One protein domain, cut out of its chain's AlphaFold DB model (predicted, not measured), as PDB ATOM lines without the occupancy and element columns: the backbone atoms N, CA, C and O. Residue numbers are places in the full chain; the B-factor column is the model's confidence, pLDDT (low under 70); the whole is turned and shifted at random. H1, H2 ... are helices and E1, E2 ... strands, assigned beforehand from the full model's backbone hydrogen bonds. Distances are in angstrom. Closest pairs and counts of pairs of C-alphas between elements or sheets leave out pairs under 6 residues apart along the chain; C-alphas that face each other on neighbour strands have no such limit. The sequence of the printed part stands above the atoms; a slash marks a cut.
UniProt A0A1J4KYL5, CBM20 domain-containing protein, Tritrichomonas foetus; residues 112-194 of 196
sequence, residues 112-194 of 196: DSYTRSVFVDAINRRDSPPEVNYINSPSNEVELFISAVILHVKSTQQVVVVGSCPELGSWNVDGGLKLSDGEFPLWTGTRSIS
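AT A GLANCE: This is residues 112 to 194 of the 196 residues of the protein "CBM20 domain-containing protein" of Tritrichomonas foetus (UniProt A0A1J4KYL5). This domain has little regular structure: E1 and E3 form a long ribbon, short E2 pairs beside one end of E3, H1 lies off beyond that end, and long loops surround them. The printed part has 83 residues, 33 in named elements, H1, E1, H2, E2, E3, of mixed class. The antiparallel sheet runs E1, E3, E2. The whole is only just compact, close to loose, radius of gyration of the C-alphas 14.1 A, spanning 41 by 28 by 22 A.

HOW THE PARTS SIT: H1, residues 117 to 123, is not on the sheet. E1, residues 142 to 149, is antiparallel to E3, residues 186 to 193, at 165 degrees; N 144 and O 191, 2.8 A apart, are within hydrogen-bond range. H2, residues 166 to 171, only grazes the sheet with residues 166 to 168; its closest C-alpha pair with E3, Glu 167 and Ile 193, is 6.2 A apart. E2, residues 180 to 183, forms a hairpin with E3, with N 180 and O 188 2.8 A apart. E1, H2 and E2 make a split strand-helix-strand unit, two same-way strands with E3 between, its crossover right-handed. Within range are 1 of 3 O i to N i+4 pairs in H1 and 0 of 2 in H2; of O i to N i+3 pairs, 0 of 4 and 1 of 3.

IN THESE COORDINATES: H1 begins at C-alpha 117 (187.686, 183.888, 174.873). E1 is 23.3 A long. E3, 22.5 A, ends at C-alpha 193 (188.666, 153.088, 156.313).

THE WHOLE: The printed part has no cut. The links H1 to E1 and E1 to H2 are long. No printed residue is under 70 in pLDDT.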
ATOM      1  N   ASP A 112     196.677 182.977 167.251       83.38
ATOM      2  CA  ASP A 112     196.594 183.121 168.708       83.38
ATOM      3  C   ASP A 112     195.446 184.054 169.126       83.38
ATOM      4  O   ASP A 112     194.689 183.734 170.045       83.38
ATOM      5  N   SER A 113     195.239 185.166 168.412       85.44
ATOM      6  CA  SER A 113     194.145 186.098 168.711       85.44
ATOM      7  C   SER A 113     192.760 185.449 168.597       85.44
ATOM      8  O   SER A 113     191.900 185.715 169.435       85.44
ATOM      9  N   TYR A 114     192.561 184.535 167.641       84.31
ATOM     10  CA  TYR A 114     191.289 183.839 167.437       84.31
ATOM     11  C   TYR A 114     191.036 182.694 168.425       84.31
ATOM     12  O   TYR A 114     189.900 182.247 168.559       84.31
ATOM     13  N   THR A 115     192.056 182.235 169.154       83.88
ATOM     14  CA  THR A 115     191.885 181.240 170.230       83.88
ATOM     15  C   THR A 115     191.443 181.866 171.559       83.88
ATOM     16  O   THR A 115     191.213 181.154 172.539       83.88
ATOM     17  N   ARG A 116     191.334 183.200 171.629       87.06
ATOM     18  CA  ARG A 116     190.948 183.930 172.844       87.06
ATOM     19  C   ARG A 116     189.446 183.819 173.121       87.06
ATOM     20  O   ARG A 116     188.637 183.669 172.207       87.06
ATOM     21  N   SER A 117     189.071 184.010 174.386       87.88
ATOM     22  CA  SER A 117     187.686 183.888 174.873       87.88
ATOM     23  C   SER A 117     186.679 184.776 174.139       87.88
ATOM     24  O   SER A 117     185.530 184.387 173.963       87.88
ATOM     25  N   VAL A 118     187.083 185.945 173.629       89.38
ATOM     26  CA  VAL A 118     186.182 186.794 172.828       89.38
ATOM     27  C   VAL A 118     185.702 186.092 171.550       89.38
ATOM     28  O   VAL A 118     184.552 186.254 171.149       89.38
ATOM     29  N   PHE A 119     186.547 185.274 170.925       87.81
ATOM     30  CA  PHE A 119     186.176 184.524 169.730       87.81
ATOM     31  C   PHE A 119     185.583 183.162 170.078       87.81
ATOM     32  O   PHE A 119     184.585 182.784 169.474       87.81
ATOM     33  N   VAL A 120     186.156 182.463 171.059       86.69
ATOM     34  CA  VAL A 120     185.762 181.098 171.443       86.69
ATOM     35  C   VAL A 120     184.479 181.083 172.278       86.69
ATOM     36  O   VAL A 120     183.536 180.379 171.937       86.69
ATOM     37  N   ASP A 121     184.405 181.916 173.316       86.19
ATOM     38  CA  ASP A 121     183.340 181.874 174.328       86.19
ATOM     39  C   ASP A 121     182.238 182.919 174.100       86.19
ATOM     40  O   ASP A 121     181.186 182.858 174.740       86.19
ATOM     41  N   ALA A 122     182.457 183.892 173.206       86.94
ATOM     42  CA  ALA A 122     181.469 184.920 172.878       86.94
ATOM     43  C   ALA A 122     181.012 184.864 171.411       86.94
ATOM     44  O   ALA A 122     179.865 184.500 171.160       86.94
ATOM     45  N   ILE A 123     181.870 185.207 170.440       87.25
ATOM     46  CA  ILE A 123     181.462 185.335 169.022       87.25
ATOM     47  C   ILE A 123     181.066 183.985 168.411       87.25
ATOM     48  O   ILE A 123     180.014 183.885 167.782       87.25
ATOM     49  N   ASN A 124     181.893 182.953 168.592       87.00
ATOM     50  CA  ASN A 124     181.666 181.604 168.066       87.00
ATOM     51  C   ASN A 124     181.326 180.611 169.183       87.00
ATOM     52  O   ASN A 124     181.657 179.432 169.064       87.00
ATOM     53  N   ARG A 125     180.663 181.080 170.252       85.94
ATOM     54  CA  ARG A 125     180.254 180.213 171.359       85.94
ATOM     55  C   ARG A 125     179.422 179.048 170.837       85.94
ATOM     56  O   ARG A 125     178.488 179.239 170.051       85.94
ATOM     57  N   ARG A 126     179.758 177.855 171.308       84.12
ATOM     58  CA  ARG A 126     179.069 176.602 171.011       84.12
ATOM     59  C   ARG A 126     178.541 176.019 172.314       84.12
ATOM     60  O   ARG A 126     179.195 176.128 173.345       84.12
ATOM     61  N   ASP A 127     177.351 175.435 172.247       83.56
ATOM     62  CA  ASP A 127     176.686 174.815 173.398       83.56
ATOM     63  C   ASP A 127     176.907 173.287 173.434       83.56
ATOM     64  O   ASP A 127     176.244 172.576 174.192       83.56
ATOM     65  N   SER A 128     177.804 172.762 172.589       79.94
ATOM     66  CA  SER A 128     178.168 171.348 172.605       79.94
ATOM     67  C   SER A 128     178.839 170.985 173.935       79.94
ATOM     68  O   SER A 128     179.619 171.770 174.482       79.94
ATOM     69  N   PRO A 129     178.520 169.808 174.502       80.62
ATOM     70  CA  PRO A 129     179.151 169.373 175.735       80.62
ATOM     71  C   PRO A 129     180.648 169.132 175.494       80.62
ATOM     72  O   PRO A 129     181.017 168.644 174.422       80.62
ATOM     73  N   PRO A 130     181.509 169.409 176.489       81.00
ATOM     74  CA  PRO A 130     182.916 169.067 176.389       81.00
ATOM     75  C   PRO A 130     183.088 167.559 176.205       81.00
ATOM     76  O   PRO A 130     182.640 166.773 177.042       81.00
ATOM     77  N   GLU A 131     183.739 167.154 175.118       80.75
ATOM     78  CA  GLU A 131     183.982 165.752 174.790       80.75
ATOM     79  C   GLU A 131     185.440 165.565 174.378       80.75
ATOM     80  O   GLU A 131     185.915 166.158 173.410       80.75
ATOM     81  N   VAL A 132     186.148 164.718 175.127       81.31
ATOM     82  CA  VAL A 132     187.523 164.327 174.815       81.31
ATOM     83  C   VAL A 132     187.479 163.079 173.947       81.31
ATOM     84  O   VAL A 132     187.054 162.014 174.402       81.31
ATOM     85  N   ASN A 133     187.961 163.196 172.714       82.31
ATOM     86  CA  ASN A 133     188.071 162.055 171.817       82.31
ATOM     87  C   ASN A 133     189.297 161.207 172.172       82.31
ATOM     88  O   ASN A 133     190.434 161.677 172.115       82.31
ATOM     89  N   TYR A 134     189.044 159.949 172.536       85.62
ATOM     90  CA  TYR A 134     190.074 158.946 172.789       85.62
ATOM     91  C   TYR A 134     190.231 158.029 171.575       85.62
ATOM     92  O   TYR A 134     189.245 157.543 171.019       85.62
ATOM     93  N   ILE A 135     191.477 157.752 171.206       85.38
ATOM     94  CA  ILE A 135     191.833 156.759 170.199       85.38
ATOM     95  C   ILE A 135     191.675 155.381 170.832       85.38
ATOM     96  O   ILE A 135     192.351 155.043 171.807       85.38
ATOM     97  N   ASN A 136     190.740 154.606 170.294       84.94
ATOM     98  CA  ASN A 136     190.478 153.249 170.746       84.94
ATOM     99  C   ASN A 136     191.408 152.258 170.050       84.94
ATOM    100  O   ASN A 136     191.986 152.555 169.008       84.94
ATOM    101  N   SER A 137     191.537 151.063 170.629       80.88
ATOM    102  CA  SER A 137     192.157 149.947 169.921       80.88
ATOM    103  C   SER A 137     191.411 149.724 168.601       80.88
ATOM    104  O   SER A 137     190.180 149.591 168.648       80.88
ATOM    105  N   PRO A 138     192.114 149.674 167.456       79.69
ATOM    106  CA  PRO A 138     191.461 149.634 166.160       79.69
ATOM    107  C   PRO A 138     190.600 148.377 166.039       79.69
ATOM    108  O   PRO A 138     191.036 147.264 166.336       79.69
ATOM    109  N   SER A 139     189.350 148.578 165.633       75.38
ATOM    110  CA  SER A 139     188.383 147.503 165.381       75.38
ATOM    111  C   SER A 139     188.470 146.968 163.950       75.38
ATOM    112  O   SER A 139     188.111 145.821 163.688       75.38
ATOM    113  N   ASN A 140     188.958 147.808 163.035       72.56
ATOM    114  CA  ASN A 140     189.154 147.527 161.616       72.56
ATOM    115  C   ASN A 140     190.647 147.609 161.262       72.56
ATOM    116  O   ASN A 140     191.470 147.952 162.107       72.56
ATOM    117  N   GLU A 141     191.001 147.324 160.007       76.94
ATOM    118  CA  GLU A 141     192.405 147.344 159.572       76.94
ATOM    119  C   GLU A 141     193.055 148.734 159.645       76.94
ATOM    120  O   GLU A 141     194.237 148.828 159.972       76.94
ATOM    121  N   VAL A 142     192.306 149.805 159.348       85.94
ATOM    122  CA  VAL A 142     192.801 151.190 159.390       85.94
ATOM    123  C   VAL A 142     191.725 152.115 159.960       85.94
ATOM    124  O   VAL A 142     190.591 152.149 159.481       85.94
ATOM    125  N   GLU A 143     192.087 152.903 160.969       89.75
ATOM    126  CA  GLU A 143     191.249 153.971 161.514       89.75
ATOM    127  C   GLU A 143     191.964 155.313 161.337       89.75
ATOM    128  O   GLU A 143     193.110 155.491 161.743       89.75
ATOM    129  N   LEU A 144     191.282 156.258 160.695       89.56
ATOM    130  CA  LEU A 144     191.749 157.621 160.501       89.56
ATOM    131  C   LEU A 144     191.263 158.481 161.664       89.56
ATOM    132  O   LEU A 144     190.055 158.635 161.852       89.56
ATOM    133  N   PHE A 145     192.198 159.078 162.394       91.94
ATOM    134  CA  PHE A 145     191.922 160.099 163.397       91.94
ATOM    135  C   PHE A 145     192.370 161.463 162.876       91.94
ATOM    136  O   PHE A 145     193.506 161.626 162.435       91.94
ATOM    137  N   ILE A 146     191.476 162.446 162.926       91.62
ATOM    138  CA  ILE A 146     191.750 163.820 162.512       91.62
ATOM    139  C   ILE A 146     191.629 164.710 163.736       91.62
ATOM    140  O   ILE A 146     190.628 164.650 164.446       91.62
ATOM    141  N   SER A 147     192.636 165.552 163.945       91.12
ATOM    142  CA  SER A 147     192.673 166.568 164.990       91.12
ATOM    143  C   SER A 147     193.231 167.855 164.395       91.12
ATOM    144  O   SER A 147     194.348 167.863 163.881       91.12
ATOM    145  N   ALA A 148     192.440 168.925 164.395       89.12
ATOM    146  CA  ALA A 148     192.833 170.191 163.786       89.12
ATOM    147  C   ALA A 148     192.210 171.388 164.506       89.12
ATOM    148  O   ALA A 148     191.024 171.391 164.834       89.12
ATOM    149  N   VAL A 149     193.002 172.439 164.713       88.12
ATOM    150  CA  VAL A 149     192.504 173.720 165.228       88.12
ATOM    151  C   VAL A 149     191.920 174.524 164.067       88.12
ATOM    152  O   VAL A 149     192.628 174.854 163.119       88.12
ATOM    153  N   ILE A 150     190.622 174.840 164.129       88.81
ATOM    154  CA  ILE A 150     189.909 175.547 163.053       88.81
ATOM    155  C   ILE A 150     189.095 176.687 163.664       88.81
ATOM    156  O   ILE A 150     188.083 176.482 164.335       88.81
ATOM    157  N   LEU A 151     189.568 177.910 163.419       79.19
ATOM    158  CA  LEU A 151     189.248 179.085 164.236       79.19
ATOM    159  C   LEU A 151     188.105 179.955 163.699       79.19
ATOM    160  O   LEU A 151     187.564 180.780 164.430       79.19
ATOM    161  N   HIS A 152     187.703 179.768 162.441       79.69
ATOM    162  CA  HIS A 152     186.726 180.637 161.775       79.69
ATOM    163  C   HIS A 152     185.446 179.894 161.372       79.69
ATOM    164  O   HIS A 152     184.966 180.006 160.246       79.69
ATOM    165  N   VAL A 153     184.893 179.119 162.306       86.38
ATOM    166  CA  VAL A 153     183.666 178.342 162.091       86.38
ATOM    167  C   VAL A 153     182.559 178.909 162.971       86.38
ATOM    168  O   VAL A 153     182.592 178.749 164.193       86.38
ATOM    169  N   LYS A 154     181.563 179.551 162.351       86.00
ATOM    170  CA  LYS A 154     180.396 180.108 163.060       86.00
ATOM    171  C   LYS A 154     179.632 179.005 163.792       86.00
ATOM    172  O   LYS A 154     179.648 177.861 163.349       86.00
ATOM    173  N   SER A 155     178.884 179.345 164.839       83.44
ATOM    174  CA  SER A 155     178.071 178.379 165.601       83.44
ATOM    175  C   SER A 155     177.048 177.609 164.746       83.44
ATOM    176  O   SER A 155     176.699 176.482 165.071       83.44
ATOM    177  N   THR A 156     176.617 178.169 163.610       85.88
ATOM    178  CA  THR A 156     175.727 177.509 162.635       85.88
ATOM    179  C   THR A 156     176.461 176.652 161.598       85.88
ATOM    180  O   THR A 156     175.832 176.128 160.682       85.88
ATOM    181  N   GLN A 157     177.790 176.579 161.661       90.25
ATOM    182  CA  GLN A 157     178.636 175.858 160.715       90.25
ATOM    183  C   GLN A 157     179.301 174.660 161.394       90.25
ATOM    184  O   GLN A 157     179.644 174.693 162.582       90.25
ATOM    185  N   GLN A 158     179.520 173.622 160.593       89.75
ATOM    186  CA  GLN A 158     180.175 172.383 160.986       89.75
ATOM    187  C   GLN A 158     181.355 172.112 160.056       89.75
ATOM    188  O   GLN A 158     181.286 172.403 158.860       89.75
ATOM    189  N   VAL A 159     182.425 171.543 160.607       93.50
ATOM    190  CA  VAL A 159     183.557 171.068 159.815       93.50
ATOM    191  C   VAL A 159     183.293 169.636 159.372       93.50
ATOM    192  O   VAL A 159     182.953 168.773 160.184       93.50
ATOM    193  N   VAL A 160     183.461 169.390 158.075       94.81
ATOM    194  CA  VAL A 160     183.306 168.069 157.468       94.81
ATOM    195  C   VAL A 160     184.541 167.763 156.638       94.81
ATOM    196  O   VAL A 160     184.937 168.566 155.794       94.81
ATOM    197  N   VAL A 161     185.139 166.599 156.869       95.00
ATOM    198  CA  VAL A 161     186.243 166.089 156.059       95.00
ATOM    199  C   VAL A 161     185.682 165.190 154.967       95.00
ATOM    200  O   VAL A 161     184.957 164.235 155.242       95.00
ATOM    201  N   VAL A 162     186.042 165.499 153.725       95.50
ATOM    202  CA  VAL A 162     185.681 164.724 152.536       95.50
ATOM    203  C   VAL A 162     186.936 164.230 151.835       95.50
ATOM    204  O   VAL A 162     187.990 164.860 151.905       95.50
ATOM    205  N   GLY A 163     186.820 163.106 151.140       92.38
ATOM    206  CA  GLY A 163     187.929 162.507 150.412       92.38
ATOM    207  C   GLY A 163     187.445 161.587 149.306       92.38
ATOM    208  O   GLY A 163     186.247 161.359 149.148       92.38
ATOM    209  N   SER A 164     188.385 161.056 148.529       93.31
ATOM    210  CA  SER A 164     188.085 160.185 147.390       93.31
ATOM    211  C   SER A 164     187.529 158.820 147.783       93.31
ATOM    212  O   SER A 164     186.878 158.184 146.959       93.31
ATOM    213  N   CYS A 165     187.785 158.345 149.005       91.12
ATOM    214  CA  CYS A 165     187.256 157.064 149.457       91.12
ATOM    215  C   CYS A 165     185.746 157.145 149.762       91.12
ATOM    216  O   CYS A 165     185.244 158.207 150.157       91.12
ATOM    217  N   PRO A 166     185.002 156.034 149.602       91.75
ATOM    218  CA  PRO A 166     183.580 155.971 149.935       91.75
ATOM    219  C   PRO A 166     183.280 156.355 151.387       91.75
ATOM    220  O   PRO A 166     182.290 157.033 151.656       91.75
ATOM    221  N   GLU A 167     184.154 155.987 152.324       91.06
ATOM    222  CA  GLU A 167     183.989 156.261 153.751       91.06
ATOM    223  C   GLU A 167     184.069 157.755 154.082       91.06
ATOM    224  O   GLU A 167     183.491 158.167 155.090       91.06
ATOM    225  N   LEU A 168     184.730 158.556 153.237       92.62
ATOM    226  CA  LEU A 168     184.771 160.023 153.302       92.62
ATOM    227  C   LEU A 168     183.888 160.685 152.229       92.62
ATOM    228  O   LEU A 168     184.091 161.848 151.874       92.62
ATOM    229  N   GLY A 169     182.913 159.947 151.699       92.44
ATOM    230  CA  GLY A 169     181.854 160.484 150.855       92.44
ATOM    231  C   GLY A 169     182.208 160.665 149.382       92.44
ATOM    232  O   GLY A 169     181.396 161.233 148.662       92.44
ATOM    233  N   SER A 170     183.367 160.201 148.896       94.69
ATOM    234  CA  SER A 170     183.769 160.356 147.480       94.69
ATOM    235  C   SER A 170     183.643 161.805 146.982       94.69
ATOM    236  O   SER A 170     183.043 162.070 145.942       94.69
ATOM    237  N   TRP A 171     184.184 162.747 147.759       95.31
ATOM    238  CA  TRP A 171     184.089 164.202 147.559       95.31
ATOM    239  C   TRP A 171     182.688 164.815 147.734       95.31
ATOM    240  O   TRP A 171     182.506 166.003 147.472       95.31
ATOM    241  N   ASN A 172     181.705 164.052 148.222       95.50
ATOM    242  CA  ASN A 172     180.394 164.561 148.619       95.50
ATOM    243  C   ASN A 172     180.357 164.882 150.125       95.50
ATOM    244  O   ASN A 172     180.629 164.024 150.965       95.50
ATOM    245  N   VAL A 173     179.956 166.112 150.458       94.38
ATOM    246  CA  VAL A 173     179.838 166.623 151.834       94.38
ATOM    247  C   VAL A 173     178.856 165.810 152.677       94.38
ATOM    248  O   VAL A 173     179.127 165.570 153.852       94.38
ATOM    249  N   ASP A 174     177.755 165.331 152.096       93.69
ATOM    250  CA  ASP A 174     176.730 164.588 152.839       93.69
ATOM    251  C   ASP A 174     177.243 163.235 153.357       93.69
ATOM    252  O   ASP A 174     176.776 162.741 154.384       93.69
ATOM    253  N   GLY A 175     178.228 162.651 152.665       91.50
ATOM    254  CA  GLY A 175     178.892 161.403 153.050       91.50
ATOM    255  C   GLY A 175     180.196 161.592 153.831       91.50
ATOM    256  O   GLY A 175     180.849 160.602 154.159       91.50
ATOM    257  N   GLY A 176     180.597 162.837 154.097       93.12
ATOM    258  CA  GLY A 176     181.859 163.158 154.754       93.12
ATOM    259  C   GLY A 176     181.868 162.883 156.261       93.12
ATOM    260  O   GLY A 176     180.834 162.713 156.914       93.12
ATOM    261  N   LEU A 177     183.068 162.876 156.839       94.25
ATOM    262  CA  LEU A 177     183.272 162.775 158.280       94.25
ATOM    263  C   LEU A 177     183.003 164.131 158.941       94.25
ATOM    264  O   LEU A 177     183.795 165.062 158.815       94.25
ATOM    265  N   LYS A 178     181.898 164.232 159.677       93.38
ATOM    266  CA  LYS A 178     181.591 165.391 160.524       93.38
ATOM    267  C   LYS A 178     182.499 165.390 161.752       93.38
ATOM    268  O   LYS A 178     182.527 164.398 162.475       93.38
ATOM    269  N   LEU A 179     183.219 166.485 161.981       93.19
ATOM    270  CA  LEU A 179     184.074 166.638 163.158       93.19
ATOM    271  C   LEU A 179     183.274 167.180 164.350       93.19
ATOM    272  O   LEU A 179     182.360 167.994 164.182       93.19
ATOM    273  N   SER A 180     183.662 166.740 165.544       90.44
ATOM    274  CA  SER A 180     183.157 167.214 166.831       90.44
ATOM    275  C   SER A 180     183.984 168.398 167.328       90.44
ATOM    276  O   SER A 180     185.199 168.444 167.130       90.44
ATOM    277  N   ASP A 181     183.328 169.335 168.006       88.00
ATOM    278  CA  ASP A 181     183.879 170.589 168.536       88.00
ATOM    279  C   ASP A 181     183.931 170.619 170.075       88.00
ATOM    280  O   ASP A 181     183.928 171.693 170.674       88.00
ATOM    281  N   GLY A 182     183.999 169.448 170.719       84.31
ATOM    282  CA  GLY A 182     183.972 169.309 172.181       84.31
ATOM    283  C   GLY A 182     185.082 170.070 172.922       84.31
ATOM    284  O   GLY A 182     184.927 170.385 174.097       84.31
ATOM    285  N   GLU A 183     186.176 170.421 172.244       84.50
ATOM    286  CA  GLU A 183     187.245 171.282 172.770       84.50
ATOM    287  C   GLU A 183     187.509 172.482 171.840       84.50
ATOM    288  O   GLU A 183     188.660 172.815 171.546       84.50
ATOM    289  N   PHE A 184     186.448 173.130 171.333       86.62
ATOM    290  CA  PHE A 184     186.549 174.272 170.411       86.62
ATOM    291  C   PHE A 184     187.607 175.299 170.882       86.62
ATOM    292  O   PHE A 184     187.584 175.716 172.042       86.62
ATOM    293  N   PRO A 185     188.555 175.724 170.017       89.06
ATOM    294  CA  PRO A 185     188.584 175.588 168.556       89.06
ATOM    295  C   PRO A 185     189.244 174.316 168.002       89.06
ATOM    296  O   PRO A 185     189.530 174.261 166.804       89.06
ATOM    297  N   LEU A 186     189.508 173.309 168.836       89.50
ATOM    298  CA  LEU A 186     189.993 172.009 168.386       89.50
ATOM    299  C   LEU A 186     188.831 171.154 167.870       89.50
ATOM    300  O   LEU A 186     187.844 170.929 168.571       89.50
ATOM    301  N   TRP A 187     188.980 170.659 166.645       91.88
ATOM    302  CA  TRP A 187     188.035 169.768 165.989       91.88
ATOM    303  C   TRP A 187     188.635 168.385 165.869       91.88
ATOM    304  O   TRP A 187     189.769 168.237 165.411       91.88
ATOM    305  N   THR A 188     187.862 167.376 166.251       92.38
ATOM    306  CA  THR A 188     188.323 165.988 166.242       92.38
ATOM    307  C   THR A 188     187.293 165.058 165.623       92.38
ATOM    308  O   THR A 188     186.092 165.314 165.670       92.38
ATOM    309  N   GLY A 189     187.755 163.974 165.011       91.50
ATOM    310  CA  GLY A 189     186.870 162.962 164.451       91.50
ATOM    311  C   GLY A 189     187.624 161.709 164.041       91.50
ATOM    312  O   GLY A 189     188.794 161.772 163.664       91.50
ATOM    313  N   THR A 190     186.924 160.581 164.093       91.44
ATOM    314  CA  THR A 190     187.477 159.266 163.758       91.44
ATOM    315  C   THR A 190     186.642 158.608 162.672       91.44
ATOM    316  O   THR A 190     185.410 158.673 162.695       91.44
ATOM    317  N   ARG A 191     187.299 157.936 161.724       90.75
ATOM    318  CA  ARG A 191     186.639 157.158 160.676       90.75
ATOM    319  C   ARG A 191     187.420 155.894 160.357       90.75
ATOM    320  O   ARG A 191     188.591 155.966 160.002       90.75
ATOM    321  N   SER A 192     186.758 154.747 160.413       90.44
ATOM    322  CA  SER A 192     187.317 153.503 159.880       90.44
ATOM    323  C   SER A 192     187.358 153.562 158.356       90.44
ATOM    324  O   SER A 192     186.374 153.969 157.735       90.44
ATOM    325  N   ILE A 193     188.479 153.157 157.764       87.69
ATOM    326  CA  ILE A 193     188.666 153.088 156.313       87.69
ATOM    327  C   ILE A 193     189.006 151.646 155.943       87.69
ATOM    328  O   ILE A 193     189.872 151.025 156.559       87.69
ATOM    329  N   SER A 194     188.323 151.113 154.934       83.44
ATOM    330  CA  SER A 194     188.582 149.763 154.441       83.44
ATOM    331  C   SER A 194     189.823 149.761 153.553       83.44
ATOM    332  O   SER A 194     190.011 150.647 152.715       83.44
TER     333      SER A 194